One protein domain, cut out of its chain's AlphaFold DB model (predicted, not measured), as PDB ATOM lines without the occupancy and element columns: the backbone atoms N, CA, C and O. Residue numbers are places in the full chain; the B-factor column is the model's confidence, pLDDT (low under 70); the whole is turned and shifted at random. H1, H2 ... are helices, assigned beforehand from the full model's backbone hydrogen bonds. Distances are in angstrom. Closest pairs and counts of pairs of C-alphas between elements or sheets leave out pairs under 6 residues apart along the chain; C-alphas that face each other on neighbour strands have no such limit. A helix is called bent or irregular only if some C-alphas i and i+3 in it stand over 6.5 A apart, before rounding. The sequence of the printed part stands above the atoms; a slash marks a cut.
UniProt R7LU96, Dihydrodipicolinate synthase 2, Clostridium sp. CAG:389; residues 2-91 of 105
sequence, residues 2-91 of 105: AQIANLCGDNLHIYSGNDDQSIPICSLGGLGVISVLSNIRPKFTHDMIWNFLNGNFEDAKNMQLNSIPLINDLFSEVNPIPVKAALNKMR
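Overview. This is residues 2 to 91 of the 105 residues of the protein "Dihydrodipicolinate synthase 2" of Clostridium sp. CAG:389 (UniProt R7LU96). Three helices, H2, H3 and H4, pack together as the core, their centres in a triangle, with H4 running opposite to the other two. H1 lies towards one end of this elongated body and H5 towards the other. The printed part has 90 residues with five named helices, H1 to H5 in chain order, and no named strand; the class is all helix, its helix packing part aligned, part crossed. It is compact, with a radius of gyration of the C-alphas of 13.8 A, and spans 42 by 26 by 17 A.

Arrangement. Begin at the hub, H4, residues 57 to 74, which has a kink of 44 degrees near residue 68. Its residues 57 to 64 alone touch H3, residues 42 to 53, closest at the C-alphas of Met 48 and Ala 60, 4.9 A; this helical hairpin has a steep tilt of 37 degrees, only just past shallow. H2, residues 19 to 26, touches H4, closest at the C-alphas of Asp 20 and Ile 68, 6.4 A, at a shallow tilt of 28 degrees, opposite ways. H2 touches H3 the same way at a shallow tilt of 22 degrees, closest at the C-alphas of Ile 23 and Ile 49, 7.2 A. H5, residues 81 to 89, touches residues 73 to 74 of H4 alone, about perpendicular at 84 degrees, closest at the C-alphas of Leu 74 and Pro 82, 5.1 A. H1, residues 2 to 11, is only just apart from H2, the closest C-alphas 8.2 A. Every O i to N i+4 pair is within hydrogen-bond range in H3 and H5, against 4 of 6 in H1, 2 of 4 in H2 and 12 of 14 in H4.

Along the chain. Find C-alpha 57 at (12.733, 35.507, 167.691); H4 runs 24.4 A to C-alpha 74 at (20.075, 40.005, 190.488). H3 is 16.6 A long, H1 14.2 A, H5 12.6 A and H2 11.6 A. H1, H2 and H4 are irregular: look at C-alphas 7 and 10, 9.5 A apart, 20 and 23, 7.8 A, and 66 and 69, 7.2 A.

Size, cuts and confidence. The C-alphas of Leu 7 and Arg 91, the two farthest apart, are 45.1 A from each other. The printed part has no cut; the link from H2 to H3, residues 27 to 41, is long, and no printed residue is under 70 in pLDDT.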
ATOM      1  N   ALA A   2      25.725  49.510 169.047       97.00
ATOM      2  CA  ALA A   2      25.547  49.814 167.613       97.00
ATOM      3  C   ALA A   2      26.743  50.535 166.945       97.00
ATOM      4  O   ALA A   2      27.168  50.141 165.867       97.00
ATOM      5  N   GLN A   3      27.338  51.539 167.603       98.00
ATOM      6  CA  GLN A   3      28.539  52.221 167.088       98.00
ATOM      7  C   GLN A   3      29.742  51.275 166.938       98.00
ATOM      8  O   GLN A   3      30.461  51.360 165.951       98.00
ATOM      9  N   ILE A   4      29.939  50.365 167.896       97.44
ATOM     10  CA  ILE A   4      31.025  49.376 167.866       97.44
ATOM     11  C   ILE A   4      30.797  48.401 166.710       97.44
ATOM     12  O   ILE A   4      31.697  48.206 165.902       97.44
ATOM     13  N   ALA A   5      29.581  47.861 166.582       97.12
ATOM     14  CA  ALA A   5      29.218  46.969 165.483       97.12
ATOM     15  C   ALA A   5      29.432  47.635 164.109       97.12
ATOM     16  O   ALA A   5      30.031  47.039 163.222       97.12
ATOM     17  N   ASN A   6      29.029  48.903 163.961       98.06
ATOM     18  CA  ASN A   6      29.213  49.668 162.725       98.06
ATOM     19  C   ASN A   6      30.690  49.925 162.375       98.06
ATOM     20  O   ASN A   6      31.050  49.914 161.204       98.06
ATOM     21  N   LEU A   7      31.539  50.202 163.370       98.38
ATOM     22  CA  LEU A   7      32.950  50.537 163.141       98.38
ATOM     23  C   LEU A   7      33.837  49.305 162.955       98.38
ATOM     24  O   LEU A   7      34.792  49.352 162.183       98.38
ATOM     25  N   CYS A   8      33.557  48.225 163.681       97.81
ATOM     26  CA  CYS A   8      34.416  47.045 163.695       97.81
ATOM     27  C   CYS A   8      33.985  45.977 162.684       97.81
ATOM     28  O   CYS A   8      34.845  45.221 162.224       97.81
ATOM     29  N   GLY A   9      32.694  45.906 162.330       94.75
ATOM     30  CA  GLY A   9      32.151  44.801 161.539       94.75
ATOM     31  C   GLY A   9      32.532  43.449 162.153       94.75
ATOM     32  O   GLY A   9      32.505  43.286 163.373       94.75
ATOM     33  N   ASP A  10      32.989  42.519 161.320       94.69
ATOM     34  CA  ASP A  10      33.372  41.164 161.742       94.69
ATOM     35  C   ASP A  10      34.738  41.083 162.453       94.69
ATOM     36  O   ASP A  10      35.132  40.016 162.922       94.69
ATOM     37  N   ASN A  11      35.472  42.198 162.581       97.69
ATOM     38  CA  ASN A  11      36.782  42.216 163.248       97.69
ATOM     39  C   ASN A  11      36.688  42.162 164.780       97.69
ATOM     40  O   ASN A  11      37.714  42.089 165.459       97.69
ATOM     41  N   LEU A  12      35.478  42.250 165.339       97.88
ATOM     42  CA  LEU A  12      35.265  42.214 166.778       97.88
ATOM     43  C   LEU A  12      34.001  41.433 167.123       97.88
ATOM     44  O   LEU A  12      32.891  41.826 166.775       97.88
ATOM     45  N   HIS A  13      34.164  40.364 167.894       97.94
ATOM     46  CA  HIS A  13      33.033  39.655 168.477       97.94
ATOM     47  C   HIS A  13      32.445  40.443 169.649       97.94
ATOM     48  O   HIS A  13      33.158  40.833 170.575       97.94
ATOM     49  N   ILE A  14      31.130  40.650 169.616       98.25
ATOM     50  CA  ILE A  14      30.396  41.402 170.633       98.25
ATOM     51  C   ILE A  14      29.580  40.427 171.479       98.25
ATOM     52  O   ILE A  14      28.792  39.641 170.956       98.25
ATOM     53  N   TYR A  15      29.727  40.529 172.795       98.50
ATOM     54  CA  TYR A  15      28.882  39.851 173.774       98.50
ATOM     55  C   TYR A  15      28.205  40.902 174.650       98.50
ATOM     56  O   TYR A  15      28.819  41.915 174.997       98.50
ATOM     57  N   SER A  16      26.946  40.674 175.020       98.31
ATOM     58  CA  SER A  16      26.293  41.496 176.034       98.31
ATOM     59  C   SER A  16      27.005  41.340 177.377       98.31
ATOM     60  O   SER A  16      27.316  40.222 177.789       98.31
ATOM     61  N   GLY A  17      27.241  42.461 178.059       97.38
ATOM     62  CA  GLY A  17      27.707  42.480 179.446       97.38
ATOM     63  C   GLY A  17      26.574  42.492 180.475       97.38
ATOM     64  O   GLY A  17      26.838  42.268 181.652       97.38
ATOM     65  N   ASN A  18      25.330  42.734 180.041       97.88
ATOM     66  CA  ASN A  18      24.161  42.788 180.913       97.88
ATOM     67  C   ASN A  18      23.061  41.835 180.423       97.88
ATOM     68  O   ASN A  18      22.730  41.788 179.235       97.88
ATOM     69  N   ASP A  19      22.457  41.089 181.346       98.56
ATOM     70  CA  ASP A  19      21.458  40.069 181.014       98.56
ATOM     71  C   ASP A  19      20.168  40.650 180.398       98.56
ATOM     72  O   ASP A  19      19.550  40.010 179.543       98.56
ATOM     73  N   ASP A  20      19.777  41.872 180.770       98.38
ATOM     74  CA  ASP A  20      18.579  42.576 180.278       98.38
ATOM     75  C   ASP A  20      18.694  43.033 178.813       98.38
ATOM     76  O   ASP A  20      17.688  43.238 178.136       98.38
ATOM     77  N   GLN A  21      19.922  43.160 178.310       98.25
ATOM     78  CA  GLN A  21      20.232  43.645 176.961       98.25
ATOM     79  C   GLN A  21      20.696  42.540 176.011       98.25
ATOM     80  O   GLN A  21      21.079  42.825 174.874       98.25
ATOM     81  N   SER A  22      20.631  41.280 176.444       98.31
ATOM     82  CA  SER A  22      21.111  40.125 175.683       98.31
ATOM     83  C   SER A  22      20.515  40.064 174.273       98.31
ATOM     84  O   SER A  22      21.255  40.073 173.288       98.31
ATOM     85  N   ILE A  23      19.181  40.070 174.161       98.56
ATOM     86  CA  ILE A  23      18.486  40.009 172.866       98.56
ATOM     87  C   ILE A  23      18.698  41.271 172.008       98.56
ATOM     88  O   ILE A  23      19.068  41.122 170.841       98.56
ATOM     89  N   PRO A  24      18.550  42.506 172.532       98.31
ATOM     90  CA  PRO A  24      18.870  43.722 171.776       98.31
ATOM     91  C   PRO A  24      20.306  43.794 171.245       98.31
ATOM     92  O   PRO A  24      20.554  44.410 170.215       98.31
ATOM     93  N   ILE A  25      21.276  43.198 171.941       98.44
ATOM     94  CA  ILE A  25      22.664  43.165 171.468       98.44
ATOM     95  C   ILE A  25      22.842  42.103 170.384       98.44
ATOM     96  O   ILE A  25      23.508  42.371 169.384       98.44
ATOM     97  N   CYS A  26      22.203  40.938 170.524       98.38
ATOM     98  CA  CYS A  26      22.217  39.921 169.473       98.38
ATOM     99  C   CYS A  26      21.585  40.436 168.169       98.38
ATOM    100  O   CYS A  26      22.105  40.159 167.091       98.38
ATOM    101  N   SER A  27      20.531  41.263 168.237       97.94
ATOM    102  CA  SER A  27      19.914  41.851 167.033       97.94
ATOM    103  C   SER A  27      20.811  42.835 166.275       97.94
ATOM    104  O   SER A  27      20.527  43.153 165.123       97.94
ATOM    105  N   LEU A  28      21.909  43.283 166.891       97.56
ATOM    106  CA  LEU A  28      22.931  44.139 166.286       97.56
ATOM    107  C   LEU A  28      24.198  43.364 165.877       97.56
ATOM    108  O   LEU A  28      25.237  43.982 165.654       97.56
ATOM    109  N   GLY A  29      24.134  42.029 165.805       96.56
ATOM    110  CA  GLY A  29      25.270  41.166 165.453       96.56
ATOM    111  C   GLY A  29      26.067  40.635 166.650       96.56
ATOM    112  O   GLY A  29      27.132  40.050 166.471       96.56
ATOM    113  N   GLY A  30      25.579  40.828 167.880       97.81
ATOM    114  CA  GLY A  30      26.154  40.182 169.059       97.81
ATOM    115  C   GLY A  30      25.983  38.659 169.038       97.81
ATOM    116  O   GLY A  30      25.000  38.137 168.521       97.81
ATOM    117  N   LEU A  31      26.932  37.943 169.642       98.06
ATOM    118  CA  LEU A  31      26.988  36.474 169.625       98.06
ATOM    119  C   LEU A  31      26.409  35.816 170.887       98.06
ATOM    120  O   LEU A  31      26.342  34.592 170.976       98.06
ATOM    121  N   GLY A  32      26.020  36.607 171.886       98.31
ATOM    122  CA  GLY A  32      25.466  36.102 173.137       98.31
ATOM    123  C   GLY A  32      25.674  37.060 174.302       98.31
ATOM    124  O   GLY A  32      25.737  38.276 174.122       98.31
ATOM    125  N   VAL A  33      25.797  36.502 175.506       98.75
ATOM    126  CA  VAL A  33      25.916  37.246 176.768       98.75
ATOM    127  C   VAL A  33      26.947  36.597 177.691       98.75
ATOM    128  O   VAL A  33      26.996  35.375 177.821       98.75
ATOM    129  N   ILE A  34      27.751  37.425 178.358       98.62
ATOM    130  CA  ILE A  34      28.543  37.027 179.527       98.62
ATOM    131  C   ILE A  34      27.675  37.325 180.752       98.62
ATOM    132  O   ILE A  34      27.425  38.481 181.076       98.62
ATOM    133  N   SER A  35      27.141  36.275 181.373       98.62
ATOM    134  CA  SER A  35      25.867  36.359 182.100       98.62
ATOM    135  C   SER A  35      25.985  36.149 183.608       98.62
ATOM    136  O   SER A  35      26.561  35.156 184.060       98.62
ATOM    137  N   VAL A  36      25.318  37.007 184.387       98.62
ATOM    138  CA  VAL A  36      25.074  36.782 185.820       98.62
ATOM    139  C   VAL A  36      23.924  35.794 186.000       98.62
ATOM    140  O   VAL A  36      24.071  34.829 186.754       98.62
ATOM    141  N   LEU A  37      22.823  35.977 185.261       98.62
ATOM    142  CA  LEU A  37      21.638  35.107 185.286       98.62
ATOM    143  C   LEU A  37      21.989  33.623 185.093       98.62
ATOM    144  O   LEU A  37      21.405  32.753 185.743       98.62
ATOM    145  N   SER A  38      22.979  33.328 184.247       98.44
ATOM    146  CA  SER A  38      23.426  31.967 183.943       98.44
ATOM    147  C   SER A  38      23.938  31.192 185.161       98.44
ATOM    148  O   SER A  38      23.867  29.969 185.153       98.44
ATOM    149  N   ASN A  39      24.359  31.864 186.240       98.31
ATOM    150  CA  ASN A  39      24.767  31.187 187.476       98.31
ATOM    151  C   ASN A  39      23.598  30.455 188.152       98.31
ATOM    152  O   ASN A  39      23.804  29.414 188.766       98.31
ATOM    153  N   ILE A  40      22.376  30.987 188.037       97.94
ATOM    154  CA  ILE A  40      21.183  30.413 188.684       97.94
ATOM    155  C   ILE A  40      20.194  29.794 187.690       97.94
ATOM    156  O   ILE A  40      19.347  28.984 188.064       97.94
ATOM    157  N   ARG A  41      20.275  30.176 186.411       98.06
ATOM    158  CA  ARG A  41      19.359  29.762 185.338       98.06
ATOM    159  C   ARG A  41      20.124  29.419 184.039       98.06
ATOM    160  O   ARG A  41      19.732  29.895 182.976       98.06
ATOM    161  N   PRO A  42      21.171  28.567 184.071       98.44
ATOM    162  CA  PRO A  42      22.087  28.367 182.938       98.44
ATOM    163  C   PRO A  42      21.385  27.885 181.667       98.44
ATOM    164  O   PRO A  42      21.551  28.484 180.607       98.44
ATOM    165  N   LYS A  43      20.548  26.842 181.777       98.75
ATOM    166  CA  LYS A  43      19.795  26.306 180.633       98.75
ATOM    167  C   LYS A  43      18.858  27.351 180.031       98.75
ATOM    168  O   LYS A  43      18.800  27.486 178.820       98.75
ATOM    169  N   PHE A  44      18.163  28.110 180.873       98.69
ATOM    170  CA  PHE A  44      17.250  29.152 180.413       98.69
ATOM    171  C   PHE A  44      17.997  30.259 179.654       98.69
ATOM    172  O   PHE A  44      17.560  30.646 178.575       98.69
ATOM    173  N   THR A  45      19.131  30.738 180.181       98.75
ATOM    174  CA  THR A  45      19.958  31.744 179.497       98.75
ATOM    175  C   THR A  45      20.488  31.216 178.165       98.75
ATOM    176  O   THR A  45      20.406  31.915 177.160       98.75
ATOM    177  N   HIS A  46      20.987  29.974 178.138       98.75
ATOM    178  CA  HIS A  46      21.438  29.327 176.907       98.75
ATOM    179  C   HIS A  46      20.312  29.230 175.873       98.75
ATOM    180  O   HIS A  46      20.476  29.719 174.760       98.75
ATOM    181  N   ASP A  47      19.165  28.658 176.251       98.88
ATOM    182  CA  ASP A  47      18.022  28.458 175.358       98.88
ATOM    183  C   ASP A  47      17.498  29.802 174.811       98.88
ATOM    184  O   ASP A  47      17.120  29.883 173.646       98.88
ATOM    185  N   MET A  48      17.523  30.880 175.610       98.81
ATOM    186  CA  MET A  48      17.123  32.226 175.174       98.81
ATOM    187  C   MET A  48      18.016  32.753 174.042       98.81
ATOM    188  O   MET A  48      17.508  33.207 173.017       98.81
ATOM    189  N   ILE A  49      19.340  32.673 174.211       98.81
ATOM    190  CA  ILE A  49      20.301  33.082 173.176       98.81
ATOM    191  C   ILE A  49      20.213  32.154 171.967       98.81
ATOM    192  O   ILE A  49      20.177  32.618 170.831       98.81
ATOM    193  N   TRP A  50      20.142  30.845 172.204       98.75
ATOM    194  CA  TRP A  50      20.067  29.840 171.154       98.75
ATOM    195  C   TRP A  50      18.841  30.040 170.264       98.75
ATOM    196  O   TRP A  50      18.972  30.040 169.042       98.75
ATOM    197  N   ASN A  51      17.669  30.280 170.859       98.81
ATOM    198  CA  ASN A  51      16.454  30.591 170.114       98.81
ATOM    199  C   ASN A  51      16.643  31.816 169.221       98.81
ATOM    200  O   ASN A  51      16.301  31.764 168.043       98.81
ATOM    201  N   PHE A  52      17.254  32.886 169.735       98.75
ATOM    202  CA  PHE A  52      17.508  34.076 168.930       98.75
ATOM    203  C   PHE A  52      18.445  33.791 167.749       98.75
ATOM    204  O   PHE A  52      18.121  34.130 166.614       98.75
ATOM    205  N   LEU A  53      19.578  33.126 168.000       98.31
ATOM    206  CA  LEU A  53      20.576  32.814 166.970       98.31
ATOM    207  C   LEU A  53      20.059  31.835 165.902       98.31
ATOM    208  O   LEU A  53      20.573  31.831 164.788       98.31
ATOM    209  N   ASN A  54      19.033  31.039 166.216       98.50
ATOM    210  CA  ASN A  54      18.391  30.110 165.279       98.50
ATOM    211  C   ASN A  54      17.112  30.672 164.631       98.50
ATOM    212  O   ASN A  54      16.401  29.937 163.950       98.50
ATOM    213  N   GLY A  55      16.809  31.961 164.813       98.56
ATOM    214  CA  GLY A  55      15.671  32.624 164.164       98.56
ATOM    215  C   GLY A  55      14.327  32.495 164.893       98.56
ATOM    216  O   GLY A  55      13.320  33.017 164.414       98.56
ATOM    217  N   ASN A  56      14.290  31.878 166.076       98.75
ATOM    218  CA  ASN A  56      13.094  31.761 166.918       98.75
ATOM    219  C   ASN A  56      12.890  33.047 167.745       98.75
ATOM    220  O   ASN A  56      12.952  33.047 168.978       98.75
ATOM    221  N   PHE A  57      12.701  34.180 167.064       98.56
ATOM    222  CA  PHE A  57      12.733  35.507 167.691       98.56
ATOM    223  C   PHE A  57      11.615  35.742 168.710       98.56
ATOM    224  O   PHE A  57      11.853  36.373 169.740       98.56
ATOM    225  N   GLU A  58      10.411  35.233 168.452       98.62
ATOM    226  CA  GLU A  58       9.275  35.374 169.369       98.62
ATOM    227  C   GLU A  58       9.516  34.638 170.691       98.62
ATOM    228  O   GLU A  58       9.306  35.213 171.760       98.62
ATOM    229  N   ASP A  59      10.050  33.417 170.633       98.69
ATOM    230  CA  ASP A  59      10.403  32.649 171.829       98.69
ATOM    231  C   ASP A  59      11.505  33.350 172.624       98.69
ATOM    232  O   ASP A  59      11.365  33.565 173.828       98.69
ATOM    233  N   ALA A  60      12.567  33.798 171.948       98.75
ATOM    234  CA  ALA A  60      13.656  34.537 172.581       98.75
ATOM    235  C   ALA A  60      13.176  35.843 173.241       98.75
ATOM    236  O   ALA A  60      13.551  36.139 174.378       98.75
ATOM    237  N   LYS A  61      12.303  36.603 172.565       98.75
ATOM    238  CA  LYS A  61      11.677  37.820 173.103       98.75
ATOM    239  C   LYS A  61      10.855  37.507 174.350       98.75
ATOM    240  O   LYS A  61      11.026  38.169 175.372       98.75
ATOM    241  N   ASN A  62       9.988  36.498 174.289       98.81
ATOM    242  CA  ASN A  62       9.149  36.105 175.420       98.81
ATOM    243  C   ASN A  62      10.003  35.663 176.614       98.81
ATOM    244  O   ASN A  62       9.741  36.069 177.743       98.81
ATOM    245  N   MET A  63      11.070  34.895 176.376       98.81
ATOM    246  CA  MET A  63      12.031  34.514 177.413       98.81
ATOM    247  C   MET A  63      12.732  35.733 178.029       98.81
ATOM    248  O   MET A  63      12.747  35.857 179.255       98.81
ATOM    249  N   GLN A  64      13.243  36.663 177.214       98.81
ATOM    250  CA  GLN A  64      13.876  37.894 177.700       98.81
ATOM    251  C   GLN A  64      12.916  38.686 178.593       98.81
ATOM    252  O   GLN A  64      13.273  38.993 179.729       98.81
ATOM    253  N   LEU A  65      11.693  38.957 178.128       98.75
ATOM    254  CA  LEU A  65      10.689  39.714 178.885       98.75
ATOM    255  C   LEU A  65      10.317  39.022 180.202       98.75
ATOM    256  O   LEU A  65      10.306  39.661 181.253       98.75
ATOM    257  N   ASN A  66      10.099  37.704 180.168       98.56
ATOM    258  CA  ASN A  66       9.785  36.911 181.359       98.56
ATOM    259  C   ASN A  66      10.933  36.886 182.383       98.56
ATOM    260  O   ASN A  66      10.696  36.649 183.566       98.56
ATOM    261  N   SER A  67      12.175  37.107 181.946       98.44
ATOM    262  CA  SER A  67      13.353  37.105 182.819       98.44
ATOM    263  C   SER A  67      13.641  38.446 183.496       98.44
ATOM    264  O   SER A  67      14.358  38.458 184.495       98.44
ATOM    265  N   ILE A  68      13.057  39.555 183.015       98.56
ATOM    266  CA  ILE A  68      13.340  40.912 183.517       98.56
ATOM    267  C   ILE A  68      13.166  41.047 185.037       98.56
ATOM    268  O   ILE A  68      14.077  41.589 185.658       98.56
ATOM    269  N   PRO A  69      12.090  40.544 185.680       98.56
ATOM    270  CA  PRO A  69      11.960  40.662 187.133       98.56
ATOM    271  C   PRO A  69      13.133  40.022 187.887       98.56
ATOM    272  O   PRO A  69      13.700  40.635 188.785       98.56
ATOM    273  N   LEU A  70      13.560  38.827 187.462       98.38
ATOM    274  CA  LEU A  70      14.681  38.124 188.083       98.38
ATOM    275  C   LEU A  70      16.022  38.808 187.795       98.38
ATOM    276  O   LEU A  70      16.880  38.854 188.670       98.38
ATOM    277  N   ILE A  71      16.218  39.339 186.586       98.62
ATOM    278  CA  ILE A  71      17.415  40.121 186.264       98.62
ATOM    279  C   ILE A  71      17.468  41.364 187.158       98.62
ATOM    280  O   ILE A  71      18.485  41.601 187.795       98.62
ATOM    281  N   ASN A  72      16.369  42.102 187.306       98.31
ATOM    282  CA  ASN A  72      16.328  43.272 188.185       98.31
ATOM    283  C   ASN A  72      16.682  42.916 189.637       98.31
ATOM    284  O   ASN A  72      17.462  43.632 190.261       98.31
ATOM    285  N   ASP A  73      16.193  41.783 190.150       97.88
ATOM    286  CA  ASP A  73      16.565  41.291 191.482       97.88
ATOM    287  C   ASP A  73      18.061  40.936 191.581       97.88
ATOM    288  O   ASP A  73      18.707  41.210 192.591       97.88
ATOM    289  N   LEU A  74      18.647  40.346 190.532       98.00
ATOM    290  CA  LEU A  74      20.075  40.005 190.488       98.00
ATOM    291  C   LEU A  74      20.998  41.229 190.407       98.00
ATOM    292  O   LEU A  74      22.176  41.125 190.752       98.00
ATOM    293  N   PHE A  75      20.468  42.371 189.975       97.62
ATOM    294  CA  PHE A  75      21.178  43.644 189.858       97.62
ATOM    295  C   PHE A  75      20.648  44.705 190.844       97.62
ATOM    296  O   PHE A  75      20.961  45.886 190.703       97.62
ATOM    297  N   SER A  76      19.882  44.299 191.867       97.12
ATOM    298  CA  SER A  76      19.312  45.213 192.871       97.12
ATOM    299  C   SER A  76      20.376  45.880 193.755       97.12
ATOM    300  O   SER A  76      20.129  46.918 194.359       97.12
ATOM    301  N   GLU A  77      21.552  45.259 193.852       96.56
ATOM    302  CA  GLU A  77      22.750  45.756 194.528       96.56
ATOM    303  C   GLU A  77      23.988  45.407 193.683       96.56
ATOM    304  O   GLU A  77      23.894  44.740 192.650       96.56
ATOM    305  N   VAL A  78      25.173  45.837 194.123       96.69
ATOM    306  CA  VAL A  78      26.433  45.618 193.397       96.69
ATOM    307  C   VAL A  78      26.706  44.121 193.196       96.69
ATOM    308  O   VAL A  78      26.848  43.357 194.152       96.69
ATOM    309  N   ASN A  79      26.835  43.693 191.939       95.75
ATOM    310  CA  ASN A  79      27.264  42.339 191.573       95.75
ATOM    311  C   ASN A  79      28.663  42.042 192.173       95.75
ATOM    312  O   ASN A  79      29.556  42.878 192.016       95.75
ATOM    313  N   PRO A  80      28.912  40.886 192.836       96.88
ATOM    314  CA  PRO A  80      28.073  39.685 192.934       96.88
ATOM    315  C   PRO A  80      27.258  39.500 194.219       96.88
ATOM    316  O   PRO A  80      26.911  38.364 194.540       96.88
ATOM    317  N   ILE A  81      26.910  40.564 194.949       97.81
ATOM    318  CA  ILE A  81      26.123  40.445 196.190       97.81
ATOM    319  C   ILE A  81      24.797  39.680 195.956       97.81
ATOM    320  O   ILE A  81      24.592  38.652 196.615       97.81
ATOM    321  N   PRO A  82      23.923  40.062 194.995       97.81
ATOM    322  CA  PRO A  82      22.612  39.417 194.875       97.81
ATOM    323  C   PRO A  82      22.677  37.990 194.322       97.81
ATOM    324  O   PRO A  82      21.963  37.112 194.808       97.81
ATOM    325  N   VAL A  83      23.560  37.715 193.352       97.88
ATOM    326  CA  VAL A  83      23.687  36.367 192.766       97.88
ATOM    327  C   VAL A  83      24.230  35.354 193.776       97.88
ATOM    328  O   VAL A  83      23.743  34.226 193.828       97.88
ATOM    329  N   LYS A  84      25.161  35.761 194.654       97.56
ATOM    330  CA  LYS A  84      25.606  34.916 195.772       97.56
ATOM    331  C   LYS A  84      24.467  34.620 196.743       97.56
ATOM    332  O   LYS A  84      24.277  33.468 197.130       97.56
ATOM    333  N   ALA A  85      23.679  35.635 197.102       97.25
ATOM    334  CA  ALA A  85      22.511  35.449 197.960       97.25
ATOM    335  C   ALA A  85      21.476  34.501 197.324       97.25
ATOM    336  O   ALA A  85      20.929  33.639 198.011       97.25
ATOM    337  N   ALA A  86      21.241  34.602 196.012       97.38
ATOM    338  CA  ALA A  86      20.356  33.701 195.275       97.38
ATOM    339  C   ALA A  86      20.869  32.249 195.272       97.38
ATOM    340  O   ALA A  86      20.107  31.333 195.579       97.38
ATOM    341  N   LEU A  87      22.164  32.031 195.015       97.81
ATOM    342  CA  LEU A  87      22.789  30.703 195.083       97.81
ATOM    343  C   LEU A  87      22.687  30.087 196.488       97.81
ATOM    344  O   LEU A  87      22.351  28.909 196.625       97.81
ATOM    345  N   ASN A  88      22.885  30.885 197.541       96.94
ATOM    346  CA  ASN A  88      22.673  30.441 198.922       96.94
ATOM    347  C   ASN A  88      21.207  30.065 199.188       96.94
ATOM    348  O   ASN A  88      20.948  29.009 199.766       96.94
ATOM    349  N   LYS A  89      20.235  30.856 198.704       95.75
ATOM    350  CA  LYS A  89      18.798  30.513 198.774       95.75
ATOM    351  C   LYS A  89      18.468  29.210 198.034       95.75
ATOM    352  O   LYS A  89      17.578  28.478 198.455       95.75
ATOM    353  N   MET A  90      19.212  28.897 196.974       96.88
ATOM    354  CA  MET A  90      19.132  27.637 196.227       96.88
ATOM    355  C   MET A  90      19.915  26.480 196.878       96.88
ATOM    356  O   MET A  90      19.974  25.399 196.299       96.88
ATOM    357  N   ARG A  91      20.454  26.672 198.092       97.06
ATOM    358  CA  ARG A  91      21.178  25.669 198.899       97.06
ATOM    359  C   ARG A  91      22.525  25.216 198.317       97.06
ATOM    360  O   ARG A  91      22.955  24.102 198.580       97.06
TER     361      ARG A  91